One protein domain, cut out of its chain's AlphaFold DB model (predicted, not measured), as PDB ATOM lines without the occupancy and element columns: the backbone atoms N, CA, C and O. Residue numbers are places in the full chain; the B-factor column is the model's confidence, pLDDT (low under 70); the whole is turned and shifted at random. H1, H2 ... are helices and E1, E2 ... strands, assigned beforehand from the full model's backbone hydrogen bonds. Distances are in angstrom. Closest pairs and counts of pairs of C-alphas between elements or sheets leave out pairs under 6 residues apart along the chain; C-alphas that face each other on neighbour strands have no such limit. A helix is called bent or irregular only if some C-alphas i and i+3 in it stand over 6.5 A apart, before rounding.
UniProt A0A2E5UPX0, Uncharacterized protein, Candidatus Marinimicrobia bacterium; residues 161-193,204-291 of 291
ATOM      1  N   PHE A 161      24.589 -42.598 -44.516       89.12
ATOM      2  CA  PHE A 161      25.619 -42.650 -43.490       89.12
ATOM      3  C   PHE A 161      26.633 -41.529 -43.647       89.12
ATOM      4  O   PHE A 161      26.910 -41.054 -44.746       89.12
ATOM      5  N   SER A 162      27.169 -41.087 -42.514       91.56
ATOM      6  CA  SER A 162      28.225 -40.083 -42.458       91.56
ATOM      7  C   SER A 162      29.348 -40.557 -41.558       91.56
ATOM      8  O   SER A 162      29.121 -41.131 -40.490       91.56
ATOM      9  N   LYS A 163      30.574 -40.242 -41.960       90.56
ATOM     10  CA  LYS A 163      31.752 -40.522 -41.155       90.56
ATOM     11  C   LYS A 163      31.840 -39.597 -39.946       90.56
ATOM     12  O   LYS A 163      31.464 -38.430 -40.004       90.56
ATOM     13  N   THR A 164      32.387 -40.130 -38.864       90.25
ATOM     14  CA  THR A 164      32.767 -39.388 -37.661       90.25
ATOM     15  C   THR A 164      34.215 -39.723 -37.298       90.25
ATOM     16  O   THR A 164      34.817 -40.627 -37.875       90.25
ATOM     17  N   THR A 165      34.787 -39.025 -36.321       88.44
ATOM     18  CA  THR A 165      36.145 -39.318 -35.832       88.44
ATOM     19  C   THR A 165      36.291 -40.721 -35.241       88.44
ATOM     20  O   THR A 165      37.370 -41.301 -35.336       88.44
ATOM     21  N   ASN A 166      35.216 -41.278 -34.672       88.94
ATOM     22  CA  ASN A 166      35.242 -42.543 -33.932       88.94
ATOM     23  C   ASN A 166      34.406 -43.660 -34.583       88.94
ATOM     24  O   ASN A 166      34.258 -44.724 -33.989       88.94
ATOM     25  N   GLY A 167      33.885 -43.453 -35.795       93.31
ATOM     26  CA  GLY A 167      33.093 -44.455 -36.512       93.31
ATOM     27  C   GLY A 167      32.089 -43.845 -37.489       93.31
ATOM     28  O   GLY A 167      32.408 -42.869 -38.168       93.31
ATOM     29  N   LEU A 168      30.871 -44.387 -37.557       95.19
ATOM     30  CA  LEU A 168      29.856 -44.004 -38.551       95.19
ATOM     31  C   LEU A 168      28.519 -43.653 -37.899       95.19
ATOM     32  O   LEU A 168      28.069 -44.337 -36.983       95.19
ATOM     33  N   ASN A 169      27.843 -42.634 -38.422       96.12
ATOM     34  CA  ASN A 169      26.421 -42.423 -38.172       96.12
ATOM     35  C   ASN A 169      25.616 -43.049 -39.307       96.12
ATOM     36  O   ASN A 169      25.970 -42.861 -40.467       96.12
ATOM     37  N   PHE A 170      24.519 -43.719 -38.973       95.44
ATOM     38  CA  PHE A 170      23.520 -44.224 -39.905       95.44
ATOM     39  C   PHE A 170      22.204 -43.494 -39.647       95.44
ATOM     40  O   PHE A 170      21.612 -43.640 -38.577       95.44
ATOM     41  N   TYR A 171      21.746 -42.722 -40.620       94.81
ATOM     42  CA  TYR A 171      20.473 -42.017 -40.615       94.81
ATOM     43  C   TYR A 171      19.437 -42.838 -41.360       94.81
ATOM     44  O   TYR A 171      19.686 -43.337 -42.458       94.81
ATOM     45  N   TYR A 172      18.259 -42.956 -40.773       93.38
ATOM     46  CA  TYR A 172      17.130 -43.660 -41.359       93.38
ATOM     47  C   TYR A 172      15.839 -42.990 -40.925       93.38
ATOM     48  O   TYR A 172      15.828 -42.140 -40.037       93.38
ATOM     49  N   THR A 173      14.735 -43.368 -41.551       91.44
ATOM     50  CA  THR A 173      13.410 -42.926 -41.133       91.44
ATOM     51  C   THR A 173      12.590 -44.109 -40.662       91.44
ATOM     52  O   THR A 173      12.652 -45.193 -41.236       91.44
ATOM     53  N   LYS A 174      11.799 -43.901 -39.614       89.12
ATOM     54  CA  LYS A 174      10.784 -44.839 -39.137       89.12
ATOM     55  C   LYS A 174       9.408 -44.270 -39.461       89.12
ATOM     56  O   LYS A 174       9.149 -43.097 -39.195       89.12
ATOM     57  N   GLN A 175       8.520 -45.094 -40.009       86.19
ATOM     58  CA  GLN A 175       7.123 -44.706 -40.184       86.19
ATOM     59  C   GLN A 175       6.399 -44.724 -38.830       86.19
ATOM     60  O   GLN A 175       6.536 -45.671 -38.053       86.19
ATOM     61  N   SER A 176       5.636 -43.673 -38.547       84.69
ATOM     62  CA  SER A 176       4.805 -43.553 -37.351       84.69
ATOM     63  C   SER A 176       3.394 -43.146 -37.748       84.69
ATOM     64  O   SER A 176       3.211 -42.151 -38.441       84.69
ATOM     65  N   TRP A 177       2.399 -43.923 -37.323       76.25
ATOM     66  CA  TRP A 177       0.985 -43.727 -37.673       76.25
ATOM     67  C   TRP A 177       0.216 -42.877 -36.660       76.25
ATOM     68  O   TRP A 177      -0.806 -42.288 -37.005       76.25
ATOM     69  N   ASN A 178       0.706 -42.836 -35.416       73.44
ATOM     70  CA  ASN A 178       0.012 -42.280 -34.257       73.44
ATOM     71  C   ASN A 178      -1.504 -42.595 -34.280       73.44
ATOM     72  O   ASN A 178      -1.866 -43.753 -34.497       73.44
ATOM     73  N   GLN A 179      -2.391 -41.613 -34.072       67.19
ATOM     74  CA  GLN A 179      -3.844 -41.841 -34.020       67.19
ATOM     75  C   GLN A 179      -4.559 -41.704 -35.376       67.19
ATOM     76  O   GLN A 179      -5.711 -42.115 -35.489       67.19
ATOM     77  N   GLY A 180      -3.901 -41.169 -36.409       62.78
ATOM     78  CA  GLY A 180      -4.526 -40.887 -37.708       62.78
ATOM     79  C   GLY A 180      -4.423 -42.015 -38.751       62.78
ATOM     80  O   GLY A 180      -4.827 -41.829 -39.902       62.78
ATOM     81  N   GLY A 181      -3.876 -43.178 -38.379       68.06
ATOM     82  CA  GLY A 181      -3.773 -44.362 -39.243       68.06
ATOM     83  C   GLY A 181      -2.818 -44.197 -40.437       68.06
ATOM     84  O   GLY A 181      -1.984 -43.295 -40.475       68.06
ATOM     85  N   THR A 182      -2.917 -45.089 -41.432       68.81
ATOM     86  CA  THR A 182      -2.026 -45.120 -42.616       68.81
ATOM     87  C   THR A 182      -1.993 -43.796 -43.376       68.81
ATOM     88  O   THR A 182      -0.914 -43.341 -43.759       68.81
ATOM     89  N   TRP A 183      -3.154 -43.156 -43.549       68.19
ATOM     90  CA  TRP A 183      -3.282 -41.911 -44.309       68.19
ATOM     91  C   TRP A 183      -2.611 -40.716 -43.628       68.19
ATOM     92  O   TRP A 183      -2.167 -39.820 -44.332       68.19
ATOM     93  N   SER A 184      -2.469 -40.741 -42.298       74.69
ATOM     94  CA  SER A 184      -1.838 -39.662 -41.526       74.69
ATOM     95  C   SER A 184      -0.420 -39.992 -41.059       74.69
ATOM     96  O   SER A 184       0.105 -39.339 -40.164       74.69
ATOM     97  N   SER A 185       0.200 -41.044 -41.599       81.81
ATOM     98  CA  SER A 185       1.522 -41.459 -41.132       81.81
ATOM     99  C   SER A 185       2.611 -40.447 -41.486       81.81
ATOM    100  O   SER A 185       2.603 -39.829 -42.551       81.81
ATOM    101  N   ILE A 186       3.582 -40.305 -40.589       87.38
ATOM    102  CA  ILE A 186       4.772 -39.479 -40.794       87.38
ATOM    103  C   ILE A 186       6.027 -40.342 -40.810       87.38
ATOM    104  O   ILE A 186       6.030 -41.491 -40.363       87.38
ATOM    105  N   TYR A 187       7.126 -39.738 -41.252       88.75
ATOM    106  CA  TYR A 187       8.448 -40.344 -41.235       88.75
ATOM    107  C   TYR A 187       9.331 -39.609 -40.233       88.75
ATOM    108  O   TYR A 187       9.662 -38.441 -40.430       88.75
ATOM    109  N   ILE A 188       9.698 -40.305 -39.159       91.81
ATOM    110  CA  ILE A 188      10.534 -39.775 -38.082       91.81
ATOM    111  C   ILE A 188      11.993 -40.127 -38.399       91.81
ATOM    112  O   ILE A 188      12.311 -41.319 -38.458       91.81
ATOM    113  N   PRO A 189      12.879 -39.145 -38.641       94.38
ATOM    114  CA  PRO A 189      14.302 -39.393 -38.802       94.38
ATOM    115  C   PRO A 189      14.921 -39.838 -37.475       94.38
ATOM    116  O   PRO A 189      14.635 -39.282 -36.416       94.38
ATOM    117  N   LEU A 190      15.786 -40.841 -37.547       94.19
ATOM    118  CA  LEU A 190      16.482 -41.458 -36.426       94.19
ATOM    119  C   LEU A 190      17.936 -41.722 -36.814       94.19
ATOM    120  O   LEU A 190      18.276 -41.794 -37.999       94.19
ATOM    121  N   LYS A 191      18.797 -41.875 -35.805       95.12
ATOM    122  CA  LYS A 191      20.230 -42.094 -35.994       95.12
ATOM    123  C   LYS A 191      20.740 -43.243 -35.135       95.12
ATOM    124  O   LYS A 191      20.467 -43.330 -33.938       95.12
ATOM    125  N   LEU A 192      21.512 -44.125 -35.755       96.50
ATOM    126  CA  LEU A 192      22.383 -45.073 -35.069       96.50
ATOM    127  C   LEU A 192      23.822 -44.580 -35.187       96.50
ATOM    128  O   LEU A 192      24.209 -44.027 -36.214       96.50
ATOM    129  N   HIS A 193      24.619 -44.800 -34.154       96.69
ATOM    130  CA  HIS A 193      26.054 -44.585 -34.182       96.69
ATOM    131  C   HIS A 193      26.765 -45.923 -34.017       96.69
ATOM    132  O   HIS A 193      26.472 -46.671 -33.087       96.69
ATOM    133  N   LYS A 204      21.473 -42.849 -31.275       95.38
ATOM    134  CA  LYS A 204      21.894 -41.487 -30.955       95.38
ATOM    135  C   LYS A 204      20.820 -40.512 -31.428       95.38
ATOM    136  O   LYS A 204      20.170 -40.746 -32.443       95.38
ATOM    137  N   ASN A 205      20.645 -39.421 -30.697       94.88
ATOM    138  CA  ASN A 205      19.665 -38.392 -31.032       94.88
ATOM    139  C   ASN A 205      20.021 -37.716 -32.357       94.88
ATOM    140  O   ASN A 205      21.204 -37.536 -32.652       94.88
ATOM    141  N   ILE A 206      19.009 -37.341 -33.139       96.12
ATOM    142  CA  ILE A 206      19.203 -36.397 -34.240       96.12
ATOM    143  C   ILE A 206      19.532 -35.033 -33.634       96.12
ATOM    144  O   ILE A 206      18.874 -34.590 -32.694       96.12
ATOM    145  N   GLU A 207      20.555 -34.392 -34.181       95.69
ATOM    146  CA  GLU A 207      20.991 -33.038 -33.863       95.69
ATOM    147  C   GLU A 207      20.761 -32.125 -35.074       95.69
ATOM    148  O   GLU A 207      20.608 -32.590 -36.206       95.69
ATOM    149  N   ILE A 208      20.772 -30.807 -34.867       95.69
ATOM    150  CA  ILE A 208      20.554 -29.828 -35.949       95.69
ATOM    151  C   ILE A 208      21.590 -29.989 -37.079       95.69
ATOM    152  O   ILE A 208      21.256 -29.874 -38.258       95.69
ATOM    153  N   GLU A 209      22.839 -30.313 -36.737       94.44
ATOM    154  CA  GLU A 209      23.914 -30.555 -37.710       94.44
ATOM    155  C   GLU A 209      23.657 -31.765 -38.626       94.44
ATOM    156  O   GLU A 209      24.142 -31.800 -39.760       94.44
ATOM    157  N   ASP A 210      22.836 -32.723 -38.187       94.81
ATOM    158  CA  ASP A 210      22.545 -33.938 -38.946       94.81
ATOM    159  C   ASP A 210      21.555 -33.707 -40.093       94.81
ATOM    160  O   ASP A 210      21.416 -34.547 -40.981       94.81
ATOM    161  N   ILE A 211      20.846 -32.575 -40.099       92.81
ATOM    162  CA  ILE A 211      19.711 -32.323 -40.996       92.81
ATOM    163  C   ILE A 211      20.116 -32.387 -42.471       92.81
ATOM    164  O   ILE A 211      19.298 -32.702 -43.336       92.81
ATOM    165  N   ASN A 212      21.385 -32.138 -42.790       91.12
ATOM    166  CA  ASN A 212      21.905 -32.255 -44.152       91.12
ATOM    167  C   ASN A 212      22.019 -33.703 -44.653       91.12
ATOM    168  O   ASN A 212      21.986 -33.909 -45.862       91.12
ATOM    169  N   PHE A 213      22.057 -34.684 -43.750       89.25
ATOM    170  CA  PHE A 213      22.078 -36.120 -44.049       89.25
ATOM    171  C   PHE A 213      20.686 -36.766 -43.979       89.25
ATOM    172  O   PHE A 213      20.553 -37.987 -43.970       89.25
ATOM    173  N   LEU A 214      19.625 -35.961 -43.872       89.69
ATOM    174  CA  LEU A 214      18.255 -36.460 -43.845       89.69
ATOM    175  C   LEU A 214      17.613 -36.322 -45.222       89.69
ATOM    176  O   LEU A 214      17.498 -35.222 -45.768       89.69
ATOM    177  N   LYS A 215      17.126 -37.446 -45.758       82.50
ATOM    178  CA  LYS A 215      16.376 -37.491 -47.023       82.50
ATOM    179  C   LYS A 215      15.036 -36.758 -46.935       82.50
ATOM    180  O   LYS A 215      14.622 -36.131 -47.904       82.50
ATOM    181  N   ASN A 216      14.356 -36.852 -45.792       78.88
ATOM    182  CA  ASN A 216      13.062 -36.215 -45.558       78.88
ATOM    183  C   ASN A 216      13.167 -35.250 -44.372       78.88
ATOM    184  O   ASN A 216      13.539 -35.656 -43.272       78.88
ATOM    185  N   LYS A 217      12.854 -33.977 -44.628       88.25
ATOM    186  CA  LYS A 217      12.907 -32.876 -43.663       88.25
ATOM    187  C   LYS A 217      11.511 -32.272 -43.595       88.25
ATOM    188  O   LYS A 217      11.181 -31.378 -44.369       88.25
ATOM    189  N   SER A 218      10.675 -32.818 -42.726       91.94
ATOM    190  CA  SER A 218       9.337 -32.292 -42.466       91.94
ATOM    191  C   SER A 218       9.259 -31.775 -41.039       91.94
ATOM    192  O   SER A 218       9.978 -32.261 -40.160       91.94
ATOM    193  N   PHE A 219       8.368 -30.810 -40.805       92.56
ATOM    194  CA  PHE A 219       8.110 -30.298 -39.465       92.56
ATOM    195  C   PHE A 219       7.777 -31.430 -38.491       92.56
ATOM    196  O   PHE A 219       8.512 -31.627 -37.530       92.56
ATOM    197  N   LEU A 220       6.739 -32.229 -38.777       90.00
ATOM    198  CA  LEU A 220       6.337 -33.336 -37.903       90.00
ATOM    199  C   LEU A 220       7.453 -34.369 -37.716       90.00
ATOM    200  O   LEU A 220       7.639 -34.856 -36.608       90.00
ATOM    201  N   GLY A 221       8.216 -34.689 -38.766       92.44
ATOM    202  CA  GLY A 221       9.327 -35.634 -38.664       92.44
ATOM    203  C   GLY A 221      10.404 -35.146 -37.693       92.44
ATOM    204  O   GLY A 221      10.730 -35.846 -36.735       92.44
ATOM    205  N   LEU A 222      10.931 -33.937 -37.906       94.62
ATOM    206  CA  LEU A 222      11.981 -33.361 -37.057       94.62
ATOM    207  C   LEU A 222      11.478 -33.082 -35.638       94.62
ATOM    208  O   LEU A 222      12.165 -33.411 -34.673       94.62
ATOM    209  N   PHE A 223      10.261 -32.549 -35.506       91.38
ATOM    210  CA  PHE A 223       9.637 -32.287 -34.215       91.38
ATOM    211  C   PHE A 223       9.470 -33.577 -33.408       91.38
ATOM    212  O   PHE A 223       9.858 -33.621 -32.245       91.38
ATOM    213  N   MET A 224       8.968 -34.653 -34.024       90.00
ATOM    214  CA  MET A 224       8.812 -35.939 -33.342       90.00
ATOM    215  C   MET A 224      10.145 -36.624 -33.045       90.00
ATOM    216  O   MET A 224      10.266 -37.273 -32.012       90.00
ATOM    217  N   SER A 225      11.160 -36.445 -33.892       93.31
ATOM    218  CA  SER A 225      12.519 -36.913 -33.596       93.31
ATOM    219  C   SER A 225      13.081 -36.221 -32.350       93.31
ATOM    220  O   SER A 225      13.595 -36.882 -31.444       93.31
ATOM    221  N   GLY A 226      12.900 -34.899 -32.252       91.12
ATOM    222  CA  GLY A 226      13.261 -34.122 -31.066       91.12
ATOM    223  C   GLY A 226      12.457 -34.540 -29.838       91.12
ATOM    224  O   GLY A 226      13.027 -34.794 -28.784       91.12
ATOM    225  N   PHE A 227      11.150 -34.735 -29.992       86.94
ATOM    226  CA  PHE A 227      10.272 -35.175 -28.913       86.94
ATOM    227  C   PHE A 227      10.643 -36.563 -28.363       86.94
ATOM    228  O   PHE A 227      10.792 -36.728 -27.154       86.94
ATOM    229  N   GLU A 228      10.862 -37.563 -29.226       86.12
ATOM    230  CA  GLU A 228      11.243 -38.921 -28.800       86.12
ATOM    231  C   GLU A 228      12.599 -38.957 -28.073       86.12
ATOM    232  O   GLU A 228      12.835 -39.865 -27.263       86.12
ATOM    233  N   SER A 229      13.465 -37.982 -28.358       87.62
ATOM    234  CA  SER A 229      14.825 -37.864 -27.833       87.62
ATOM    235  C   SER A 229      15.012 -36.791 -26.759       87.62
ATOM    236  O   SER A 229      16.118 -36.666 -26.232       87.62
ATOM    237  N   TYR A 230      13.954 -36.057 -26.400       85.50
ATOM    238  CA  TYR A 230      14.009 -34.890 -25.512       85.50
ATOM    239  C   TYR A 230      14.940 -33.763 -25.999       85.50
ATOM    240  O   TYR A 230      15.455 -32.990 -25.193       85.50
ATOM    241  N   ASN A 231      15.166 -33.655 -27.310       88.94
ATOM    242  CA  ASN A 231      15.978 -32.604 -27.915       88.94
ATOM    243  C   ASN A 231      15.108 -31.376 -28.237       88.94
ATOM    244  O   ASN A 231      14.539 -31.268 -29.327       88.94
ATOM    245  N   THR A 232      14.996 -30.454 -27.277       86.88
ATOM    246  CA  THR A 232      14.203 -29.222 -27.419       86.88
ATOM    247  C   THR A 232      14.741 -28.297 -28.506       86.88
ATOM    248  O   THR A 232      13.948 -27.663 -29.195       86.88
ATOM    249  N   ASP A 233      16.058 -28.270 -28.721       90.62
ATOM    250  CA  ASP A 233      16.681 -27.444 -29.761       90.62
ATOM    251  C   ASP A 233      16.259 -27.916 -31.157       90.62
ATOM    252  O   ASP A 233      15.943 -27.106 -32.030       90.62
ATOM    253  N   LEU A 234      16.174 -29.235 -31.369       92.94
ATOM    254  CA  LEU A 234      15.660 -29.798 -32.617       92.94
ATOM    255  C   LEU A 234      14.161 -29.512 -32.804       92.94
ATOM    256  O   LEU A 234      13.727 -29.229 -33.924       92.94
ATOM    257  N   MET A 235      13.370 -29.565 -31.726       88.56
ATOM    258  CA  MET A 235      11.943 -29.222 -31.769       88.56
ATOM    259  C   MET A 235      11.742 -27.752 -32.159       88.56
ATOM    260  O   MET A 235      10.984 -27.464 -33.085       88.56
ATOM    261  N   ASP A 236      12.457 -26.831 -31.512       87.19
ATOM    262  CA  ASP A 236      12.420 -25.399 -31.820       87.19
ATOM    263  C   ASP A 236      12.926 -25.107 -33.242       87.19
ATOM    264  O   ASP A 236      12.302 -24.352 -33.995       87.19
ATOM    265  N   TYR A 237      13.994 -25.780 -33.677       93.81
ATOM    266  CA  TYR A 237      14.473 -25.684 -35.052       93.81
ATOM    267  C   TYR A 237      13.403 -26.119 -36.067       93.81
ATOM    268  O   TYR A 237      13.203 -25.436 -37.078       93.81
ATOM    269  N   ALA A 238      12.688 -27.219 -35.804       93.62
ATOM    270  CA  ALA A 238      11.594 -27.682 -36.657       93.62
ATOM    271  C   ALA A 238      10.475 -26.631 -36.747       93.62
ATOM    272  O   ALA A 238      10.016 -26.324 -37.850       93.62
ATOM    273  N   VAL A 239      10.086 -26.037 -35.613       88.94
ATOM    274  CA  VAL A 239       9.095 -24.953 -35.548       88.94
ATOM    275  C   VAL A 239       9.534 -23.753 -36.381       88.94
ATOM    276  O   VAL A 239       8.768 -23.249 -37.194       88.94
ATOM    277  N   LYS A 240      10.769 -23.283 -36.210       91.50
ATOM    278  CA  LYS A 240      11.240 -22.057 -36.868       91.50
ATOM    279  C   LYS A 240      11.401 -22.201 -38.380       91.50
ATOM    280  O   LYS A 240      11.224 -21.219 -39.092       91.50
ATOM    281  N   ASN A 241      11.747 -23.396 -38.863       94.69
ATOM    282  CA  ASN A 241      12.178 -23.584 -40.252       94.69
ATOM    283  C   ASN A 241      11.194 -24.369 -41.128       94.69
ATOM    284  O   ASN A 241      11.236 -24.217 -42.347       94.69
ATOM    285  N   TYR A 242      10.341 -25.216 -40.544       93.31
ATOM    286  CA  TYR A 242       9.495 -26.141 -41.311       93.31
ATOM    287  C   TYR A 242       8.005 -26.049 -40.979       93.31
ATOM    288  O   TYR A 242       7.200 -26.574 -41.745       93.31
ATOM    289  N   PHE A 243       7.616 -25.424 -39.864       90.44
ATOM    290  CA  PHE A 243       6.204 -25.279 -39.512       90.44
ATOM    291  C   PHE A 243       5.467 -24.388 -40.518       90.44
ATOM    292  O   PHE A 243       5.931 -23.304 -40.878       90.44
ATOM    293  N   SER A 244       4.273 -24.821 -40.922       89.06
ATOM    294  CA  SER A 244       3.387 -24.068 -41.804       89.06
ATOM    295  C   SER A 244       1.966 -24.067 -41.258       89.06
ATOM    296  O   SER A 244       1.348 -25.119 -41.115       89.06
ATOM    297  N   GLU A 245       1.390 -22.882 -41.043       85.88
ATOM    298  CA  GLU A 245      -0.027 -22.775 -40.661       85.88
ATOM    299  C   GLU A 245      -0.977 -23.373 -41.712       85.88
ATOM    300  O   GLU A 245      -2.114 -23.711 -41.394       85.88
ATOM    301  N   LYS A 246      -0.533 -23.526 -42.966       88.00
ATOM    302  CA  LYS A 246      -1.343 -24.134 -44.033       88.00
ATOM    303  C   LYS A 246      -1.530 -25.643 -43.859       88.00
ATOM    304  O   LYS A 246      -2.387 -26.214 -44.519       88.00
ATOM    305  N   GLU A 247      -0.724 -26.279 -43.013       86.62
ATOM    306  CA  GLU A 247      -0.735 -27.725 -42.769       86.62
ATOM    307  C   GLU A 247      -1.308 -28.078 -41.386       86.62
ATOM    308  O   GLU A 247      -1.152 -29.204 -40.920       86.62
ATOM    309  N   LEU A 248      -1.978 -27.136 -40.713       80.62
ATOM    310  CA  LEU A 248      -2.520 -27.349 -39.366       80.62
ATOM    311  C   LEU A 248      -3.462 -28.553 -39.285       80.62
ATOM    312  O   LEU A 248      -3.273 -29.387 -38.407       80.62
ATOM    313  N   ASP A 249      -4.389 -28.692 -40.234       78.38
ATOM    314  CA  ASP A 249      -5.323 -29.827 -40.286       78.38
ATOM    315  C   ASP A 249      -4.579 -31.176 -40.336       78.38
ATOM    316  O   ASP A 249      -4.991 -32.165 -39.729       78.38
ATOM    317  N   TRP A 250      -3.438 -31.216 -41.033       79.56
ATOM    318  CA  TRP A 250      -2.583 -32.399 -41.102       79.56
ATOM    319  C   TRP A 250      -1.880 -32.676 -39.767       79.56
ATOM    320  O   TRP A 250      -1.845 -33.821 -39.310       79.56
ATOM    321  N   TYR A 251      -1.351 -31.637 -39.115       82.12
ATOM    322  CA  TYR A 251      -0.710 -31.765 -37.804       82.12
ATOM    323  C   TYR A 251      -1.711 -32.256 -36.750       82.12
ATOM    324  O   TYR A 251      -1.414 -33.192 -36.006       82.12
ATOM    325  N   GLU A 252      -2.915 -31.688 -36.733       74.88
ATOM    326  CA  GLU A 252      -4.007 -32.101 -35.848       74.88
ATOM    327  C   GLU A 252      -4.415 -33.559 -36.084       74.88
ATOM    328  O   GLU A 252      -4.521 -34.330 -35.127       74.88
ATOM    329  N   SER A 253      -4.560 -33.974 -37.349       75.81
ATOM    330  CA  SER A 253      -4.863 -35.369 -37.701       75.81
ATOM    331  C   SER A 253      -3.814 -36.348 -37.162       75.81
ATOM    332  O   SER A 253      -4.157 -37.425 -36.669       75.81
ATOM    333  N   TYR A 254      -2.528 -35.977 -37.204       77.81
ATOM    334  CA  TYR A 254      -1.448 -36.826 -36.703       77.81
ATOM    335  C   TYR A 254      -1.472 -36.990 -35.179       77.81
ATOM    336  O   TYR A 254      -1.382 -38.113 -34.681       77.81
ATOM    337  N   PHE A 255      -1.584 -35.895 -34.422       73.56
ATOM    338  CA  PHE A 255      -1.577 -35.941 -32.953       73.56
ATOM    339  C   PHE A 255      -2.887 -36.472 -32.344       73.56
ATOM    340  O   PHE A 255      -2.901 -36.881 -31.181       73.56
ATOM    341  N   GLY A 256      -3.947 -36.560 -33.146       61.62
ATOM    342  CA  GLY A 256      -5.196 -37.233 -32.818       61.62
ATOM    343  C   GLY A 256      -6.326 -36.284 -32.438       61.62
ATOM    344  O   GLY A 256      -6.119 -35.188 -31.924       61.62
ATOM    345  N   THR A 257      -7.549 -36.762 -32.670       49.88
ATOM    346  CA  THR A 257      -8.806 -36.106 -32.311       49.88
ATOM    347  C   THR A 257      -9.569 -37.035 -31.360       49.88
ATOM    348  O   THR A 257     -10.190 -38.019 -31.762       49.88
ATOM    349  N   LYS A 258      -9.519 -36.790 -30.044       45.31
ATOM    350  CA  LYS A 258     -10.450 -37.459 -29.114       45.31
ATOM    351  C   LYS A 258     -11.621 -36.529 -28.834       45.31
ATOM    352  O   LYS A 258     -11.429 -35.455 -28.283       45.31
ATOM    353  N   HIS A 259     -12.842 -36.987 -29.127       40.41
ATOM    354  CA  HIS A 259     -14.118 -36.373 -28.721       40.41
ATOM    355  C   HIS A 259     -14.320 -36.369 -27.186       40.41
ATOM    356  O   HIS A 259     -15.296 -36.917 -26.670       40.41
ATOM    357  N   ARG A 260     -13.391 -35.805 -26.409       41.16
ATOM    358  CA  ARG A 260     -13.539 -35.634 -24.957       41.16
ATOM    359  C   ARG A 260     -13.042 -34.262 -24.528       41.16
ATOM    360  O   ARG A 260     -11.966 -33.829 -24.912       41.16
ATOM    361  N   SER A 261     -13.867 -33.609 -23.722       45.78
ATOM    362  CA  SER A 261     -13.712 -32.249 -23.221       45.78
ATOM    363  C   SER A 261     -12.332 -31.950 -22.618       45.78
ATOM    364  O   SER A 261     -11.962 -32.521 -21.599       45.78
ATOM    365  N   HIS A 262     -11.653 -30.992 -23.251       43.91
ATOM    366  CA  HIS A 262     -10.882 -29.875 -22.684       43.91
ATOM    367  C   HIS A 262      -9.782 -30.222 -21.673       43.91
ATOM    368  O   HIS A 262      -9.921 -29.938 -20.491       43.91
ATOM    369  N   THR A 263      -8.651 -30.707 -22.192       53.19
ATOM    370  CA  THR A 263      -7.289 -30.365 -21.725       53.19
ATOM    371  C   THR A 263      -6.289 -30.954 -22.711       53.19
ATOM    372  O   THR A 263      -6.190 -32.168 -22.773       53.19
ATOM    373  N   SER A 264      -5.545 -30.148 -23.470       54.44
ATOM    374  CA  SER A 264      -4.385 -30.654 -24.223       54.44
ATOM    375  C   SER A 264      -3.262 -30.978 -23.238       54.44
ATOM    376  O   SER A 264      -2.904 -30.123 -22.426       54.44
ATOM    377  N   ILE A 265      -2.733 -32.202 -23.279       57.41
ATOM    378  CA  ILE A 265      -1.649 -32.651 -22.400       57.41
ATOM    379  C   ILE A 265      -0.406 -32.838 -23.266       57.41
ATOM    380  O   ILE A 265      -0.393 -33.665 -24.178       57.41
ATOM    381  N   VAL A 266       0.633 -32.059 -22.966       57.94
ATOM    382  CA  VAL A 266       1.993 -32.303 -23.448       57.94
ATOM    383  C   VAL A 266       2.801 -32.758 -22.250       57.94
ATOM    384  O   VAL A 266       3.277 -31.944 -21.460       57.94
ATOM    385  N   ASP A 267       2.917 -34.069 -22.092       59.81
ATOM    386  CA  ASP A 267       3.809 -34.660 -21.112       59.81
ATOM    387  C   ASP A 267       5.066 -35.144 -21.822       59.81
ATOM    388  O   ASP A 267       5.160 -36.270 -22.317       59.81
ATOM    389  N   ILE A 268       6.054 -34.252 -21.862       57.84
ATOM    390  CA  ILE A 268       7.363 -34.550 -22.430       57.84
ATOM    391  C   ILE A 268       7.963 -35.768 -21.711       57.84
ATOM    392  O   ILE A 268       8.394 -36.702 -22.381       57.84
ATOM    393  N   LYS A 269       7.915 -35.820 -20.367       57.38
ATOM    394  CA  LYS A 269       8.523 -36.890 -19.547       57.38
ATOM    395  C   LYS A 269       7.900 -38.263 -19.782       57.38
ATOM    396  O   LYS A 269       8.604 -39.266 -19.688       57.38
ATOM    397  N   ASN A 270       6.608 -38.310 -20.090       57.31
ATOM    398  CA  ASN A 270       5.904 -39.550 -20.410       57.31
ATOM    399  C   ASN A 270       5.805 -39.817 -21.923       57.31
ATOM    400  O   ASN A 270       5.152 -40.779 -22.325       57.31
ATOM    401  N   LYS A 271       6.488 -39.019 -22.762       60.22
ATOM    402  CA  LYS A 271       6.427 -39.078 -24.233       60.22
ATOM    403  C   LYS A 271       4.995 -39.080 -24.767       60.22
ATOM    404  O   LYS A 271       4.686 -39.770 -25.740       60.22
ATOM    405  N   GLU A 272       4.124 -38.299 -24.142       58.38
ATOM    406  CA  GLU A 272       2.722 -38.225 -24.513       58.38
ATOM    407  C   GLU A 272       2.366 -36.815 -24.997       58.38
ATOM    408  O   GLU A 272       2.493 -35.832 -24.269       58.38
ATOM    409  N   ILE A 273       1.917 -36.719 -26.249       59.84
ATOM    410  CA  ILE A 273       1.227 -35.538 -26.772       59.84
ATOM    411  C   ILE A 273      -0.188 -35.995 -27.085       59.84
ATOM    412  O   ILE A 273      -0.403 -36.710 -28.065       59.84
ATOM    413  N   ILE A 274      -1.148 -35.592 -26.253       58.03
ATOM    414  CA  ILE A 274      -2.567 -35.773 -26.552       58.03
ATOM    415  C   ILE A 274      -3.186 -34.409 -26.821       58.03
ATOM    416  O   ILE A 274      -3.318 -33.570 -25.922       58.03
ATOM    417  N   LEU A 275      -3.621 -34.213 -28.063       54.56
ATOM    418  CA  LEU A 275      -4.511 -33.115 -28.403       54.56
ATOM    419  C   LEU A 275      -5.947 -33.563 -28.132       54.56
ATOM    420  O   LEU A 275      -6.467 -34.496 -28.740       54.56
ATOM    421  N   HIS A 276      -6.577 -32.911 -27.161       52.25
ATOM    422  CA  HIS A 276      -7.984 -33.136 -26.819       52.25
ATOM    423  C   HIS A 276      -8.914 -32.102 -27.475       52.25
ATOM    424  O   HIS A 276     -10.124 -32.128 -27.255       52.25
ATOM    425  N   ASP A 277      -8.347 -31.195 -28.273       50.72
ATOM    426  CA  ASP A 277      -9.054 -30.202 -29.069       50.72
ATOM    427  C   ASP A 277      -8.327 -30.010 -30.409       50.72
ATOM    428  O   ASP A 277      -7.124 -29.735 -30.434       50.72
ATOM    429  N   CYS A 278      -9.069 -30.156 -31.507       49.59
ATOM    430  CA  CYS A 278      -8.618 -29.970 -32.891       49.59
ATOM    431  C   CYS A 278      -8.632 -28.483 -33.264       49.59
ATOM    432  O   CYS A 278      -9.109 -28.095 -34.327       49.59
ATOM    433  N   SER A 279      -8.263 -27.617 -32.323       56.12
ATOM    434  CA  SER A 279      -8.195 -26.200 -32.608       56.12
ATOM    435  C   SER A 279      -6.760 -25.828 -32.925       56.12
ATOM    436  O   SER A 279      -5.846 -26.059 -32.129       56.12
ATOM    437  N   LYS A 280      -6.600 -25.116 -34.043       59.34
ATOM    438  CA  LYS A 280      -5.407 -24.341 -34.399       59.34
ATOM    439  C   LYS A 280      -4.756 -23.694 -33.171       59.34
ATOM    440  O   LYS A 280      -3.538 -23.708 -33.026       59.34
ATOM    441  N   ASN A 281      -5.571 -23.158 -32.263       64.06
ATOM    442  CA  ASN A 281      -5.123 -22.499 -31.039       64.06
ATOM    443  C   ASN A 281      -4.445 -23.452 -30.044       64.06
ATOM    444  O   ASN A 281      -3.462 -23.064 -29.420       64.06
ATOM    445  N   SER A 282      -4.929 -24.687 -29.905       62.09
ATOM    446  CA  SER A 282      -4.338 -25.701 -29.028       62.09
ATOM    447  C   SER A 282      -2.978 -26.171 -29.529       62.09
ATOM    448  O   SER A 282      -2.040 -26.250 -28.738       62.09
ATOM    449  N   PHE A 283      -2.839 -26.416 -30.835       64.56
ATOM    450  CA  PHE A 283      -1.541 -26.773 -31.407       64.56
ATOM    451  C   PHE A 283      -0.554 -25.603 -31.331       64.56
ATOM    452  O   PHE A 283       0.556 -25.759 -30.829       64.56
ATOM    453  N   LEU A 284      -0.976 -24.399 -31.737       66.62
ATOM    454  CA  LEU A 284      -0.142 -23.198 -31.637       66.62
ATOM    455  C   LEU A 284       0.274 -22.889 -30.197       66.62
ATOM    456  O   LEU A 284       1.380 -22.397 -29.987       66.62
ATOM    457  N   LYS A 285      -0.568 -23.194 -29.205       69.75
ATOM    458  CA  LYS A 285      -0.199 -23.059 -27.795       69.75
ATOM    459  C   LYS A 285       0.986 -23.955 -27.439       69.75
ATOM    460  O   LYS A 285       1.929 -23.453 -26.856       69.75
ATOM    461  N   ILE A 286       0.995 -25.221 -27.857       67.12
ATOM    462  CA  ILE A 286       2.135 -26.129 -27.626       67.12
ATOM    463  C   ILE A 286       3.402 -25.579 -28.270       67.12
ATOM    464  O   ILE A 286       4.462 -25.551 -27.653       67.12
ATOM    465  N   ILE A 287       3.279 -25.107 -29.507       66.81
ATOM    466  CA  ILE A 287       4.393 -24.517 -30.250       66.81
ATOM    467  C   ILE A 287       4.925 -23.256 -29.560       66.81
ATOM    468  O   ILE A 287       6.124 -22.997 -29.604       66.81
ATOM    469  N   ASN A 288       4.054 -22.472 -28.926       68.25
ATOM    470  CA  ASN A 288       4.443 -21.277 -28.186       68.25
ATOM    471  C   ASN A 288       4.984 -21.589 -26.785       68.25
ATOM    472  O   ASN A 288       5.902 -20.905 -26.360       68.25
ATOM    473  N   ASP A 289       4.467 -22.613 -26.105       66.25
ATOM    474  CA  ASP A 289       4.935 -23.051 -24.782       66.25
ATOM    475  C   ASP A 289       6.339 -23.695 -24.849       66.25
ATOM    476  O   ASP A 289       7.003 -23.846 -23.826       66.25
ATOM    477  N   LEU A 290       6.795 -24.081 -26.049       59.94
ATOM    478  CA  LEU A 290       8.139 -24.609 -26.318       59.94
ATOM    479  C   LEU A 290       9.187 -23.531 -26.659       59.94
ATOM    480  O   LEU A 290      10.361 -23.878 -26.786       59.94
ATOM    481  N   LYS A 291       8.780 -22.268 -26.844       54.62
ATOM    482  CA  LYS A 291       9.678 -21.124 -27.095       54.62
ATOM    483  C   LYS A 291      10.094 -20.453 -25.792       54.62
ATOM    484  O   LYS A 291      11.240 -19.956 -25.756       54.62
TER     485      LYS A 291
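Overview. This is residues 161 to 193 and 204 to 291 of the 291 residues of an uncharacterized protein of Candidatus Marinimicrobia bacterium (UniProt A0A2E5UPX0). A long, narrow antiparallel sheet, E1 E2 E3, reaches from one end of the domain toward its middle, where the helical hairpin H2 and H3 packs on it through H2, which lies over E3. Beyond that hairpin, toward the other end, come the helices H4 and H5 and the small two-stranded hairpin E4 and E5, while the short helix H1 grazes the sheet on the E1 side of the domain. The printed part has 121 residues with five named helices and five named strands, in the order E1 E2 E3 H1 H2 H3 H4 E4 E5 H5, and its class is mixed, helices and strands. The larger sheet has the order E1 - E2 - E3 and the smaller E4 - E5, both antiparallel. The whole is compact by its radius of gyration of the C-alphas, 14.9 A, yet elongated in outline, with spans of 52 by 31 by 28 A.

Along the chain. The larger sheet is made of E1, residues 161 to 164, E2, residues 167 to 176, and E3, residues 186 to 193. C-alpha 161 is at (25.619, -42.650, -43.490). E2 is the longest strand, 28.3 A from C-alpha 167 at (33.093, -44.455, -36.512) to C-alpha 176 at (4.805, -43.553, -37.351); E3 measures 22.9 A. H1 spans residues 208 to 213 and is only just irregular, with C-alphas 209 and 212 7.0 A apart. H2, residues 219 to 229, measures 15.4 A, and H3, residues 232 to 242, 15.0 A. H4, residues 245 to 255, measures 15.3 A and is irregular, with C-alphas 246 and 249 7.9 A apart. E4 is residues 265 to 267 and E5 residues 272 to 274. H5, residues 280 to 289, measures 14.2 A and ends with C-alpha 289 at (4.935, -23.051, -24.782).

Arrangement. E1, E2 and E3 form a meander, each strand the antiparallel neighbour of the one before. In the hairpin E1 and E2, N 164 and O 167 are 2.8 A apart, within hydrogen-bond range. In the hairpin E2 and E3, N 170 and O 192 are 2.8 A apart and N 176 and O 186 2.9 A, both within that range. H2 is on this sheet at a height of 6.4 A, over E3; its closest C-alphas to E3 are those of Gly 221 and Ile 188, 4.4 A apart. On the local plane H2 and E3 stand at 28 degrees, so that H2 only just runs along the strands. H1 only grazes the sheet, with its residues 210 to 213. H2 and H3, a helical hairpin, touch at a shallow tilt of 3 degrees, opposite ways, closest at the C-alphas of Phe 223 and Met 235, 4.5 A. H1 and H3 only just touch, with 3 pairs of C-alphas within 8 A, the closest being Ile 208 and Leu 234, 5.9 A. H4 and H5 are close but not clearly touching and about perpendicular at 87 degrees; their closest C-alphas are those of Leu 248 and Lys 280, 6.5 A. In the hairpin E4 and E5, N 267 and O 272 are 2.8 A apart, within hydrogen-bond range; the closest C-alphas of E5 and H4 are those of Ile 274 and Phe 255, 6.5 A. In H2, H3 and H5 every O i to N i+4 pair is within hydrogen-bond range; in H4 it is 5 of 7, and in H1 0 of 2, beside 2 of 3 O i to N i+3 pairs.

Size, cuts and confidence. The two C-alphas farthest apart are those of Thr 165 and Ser 261, 51.9 A. Residues 194 to 203 are not printed, and C-alphas 193 and 204 are 6.1 A apart across this cut. Of the links that are printed whole, none is long. The mean pLDDT of the printed part is 78.5; residues 179 to 183 and 256 to 291 are under 70.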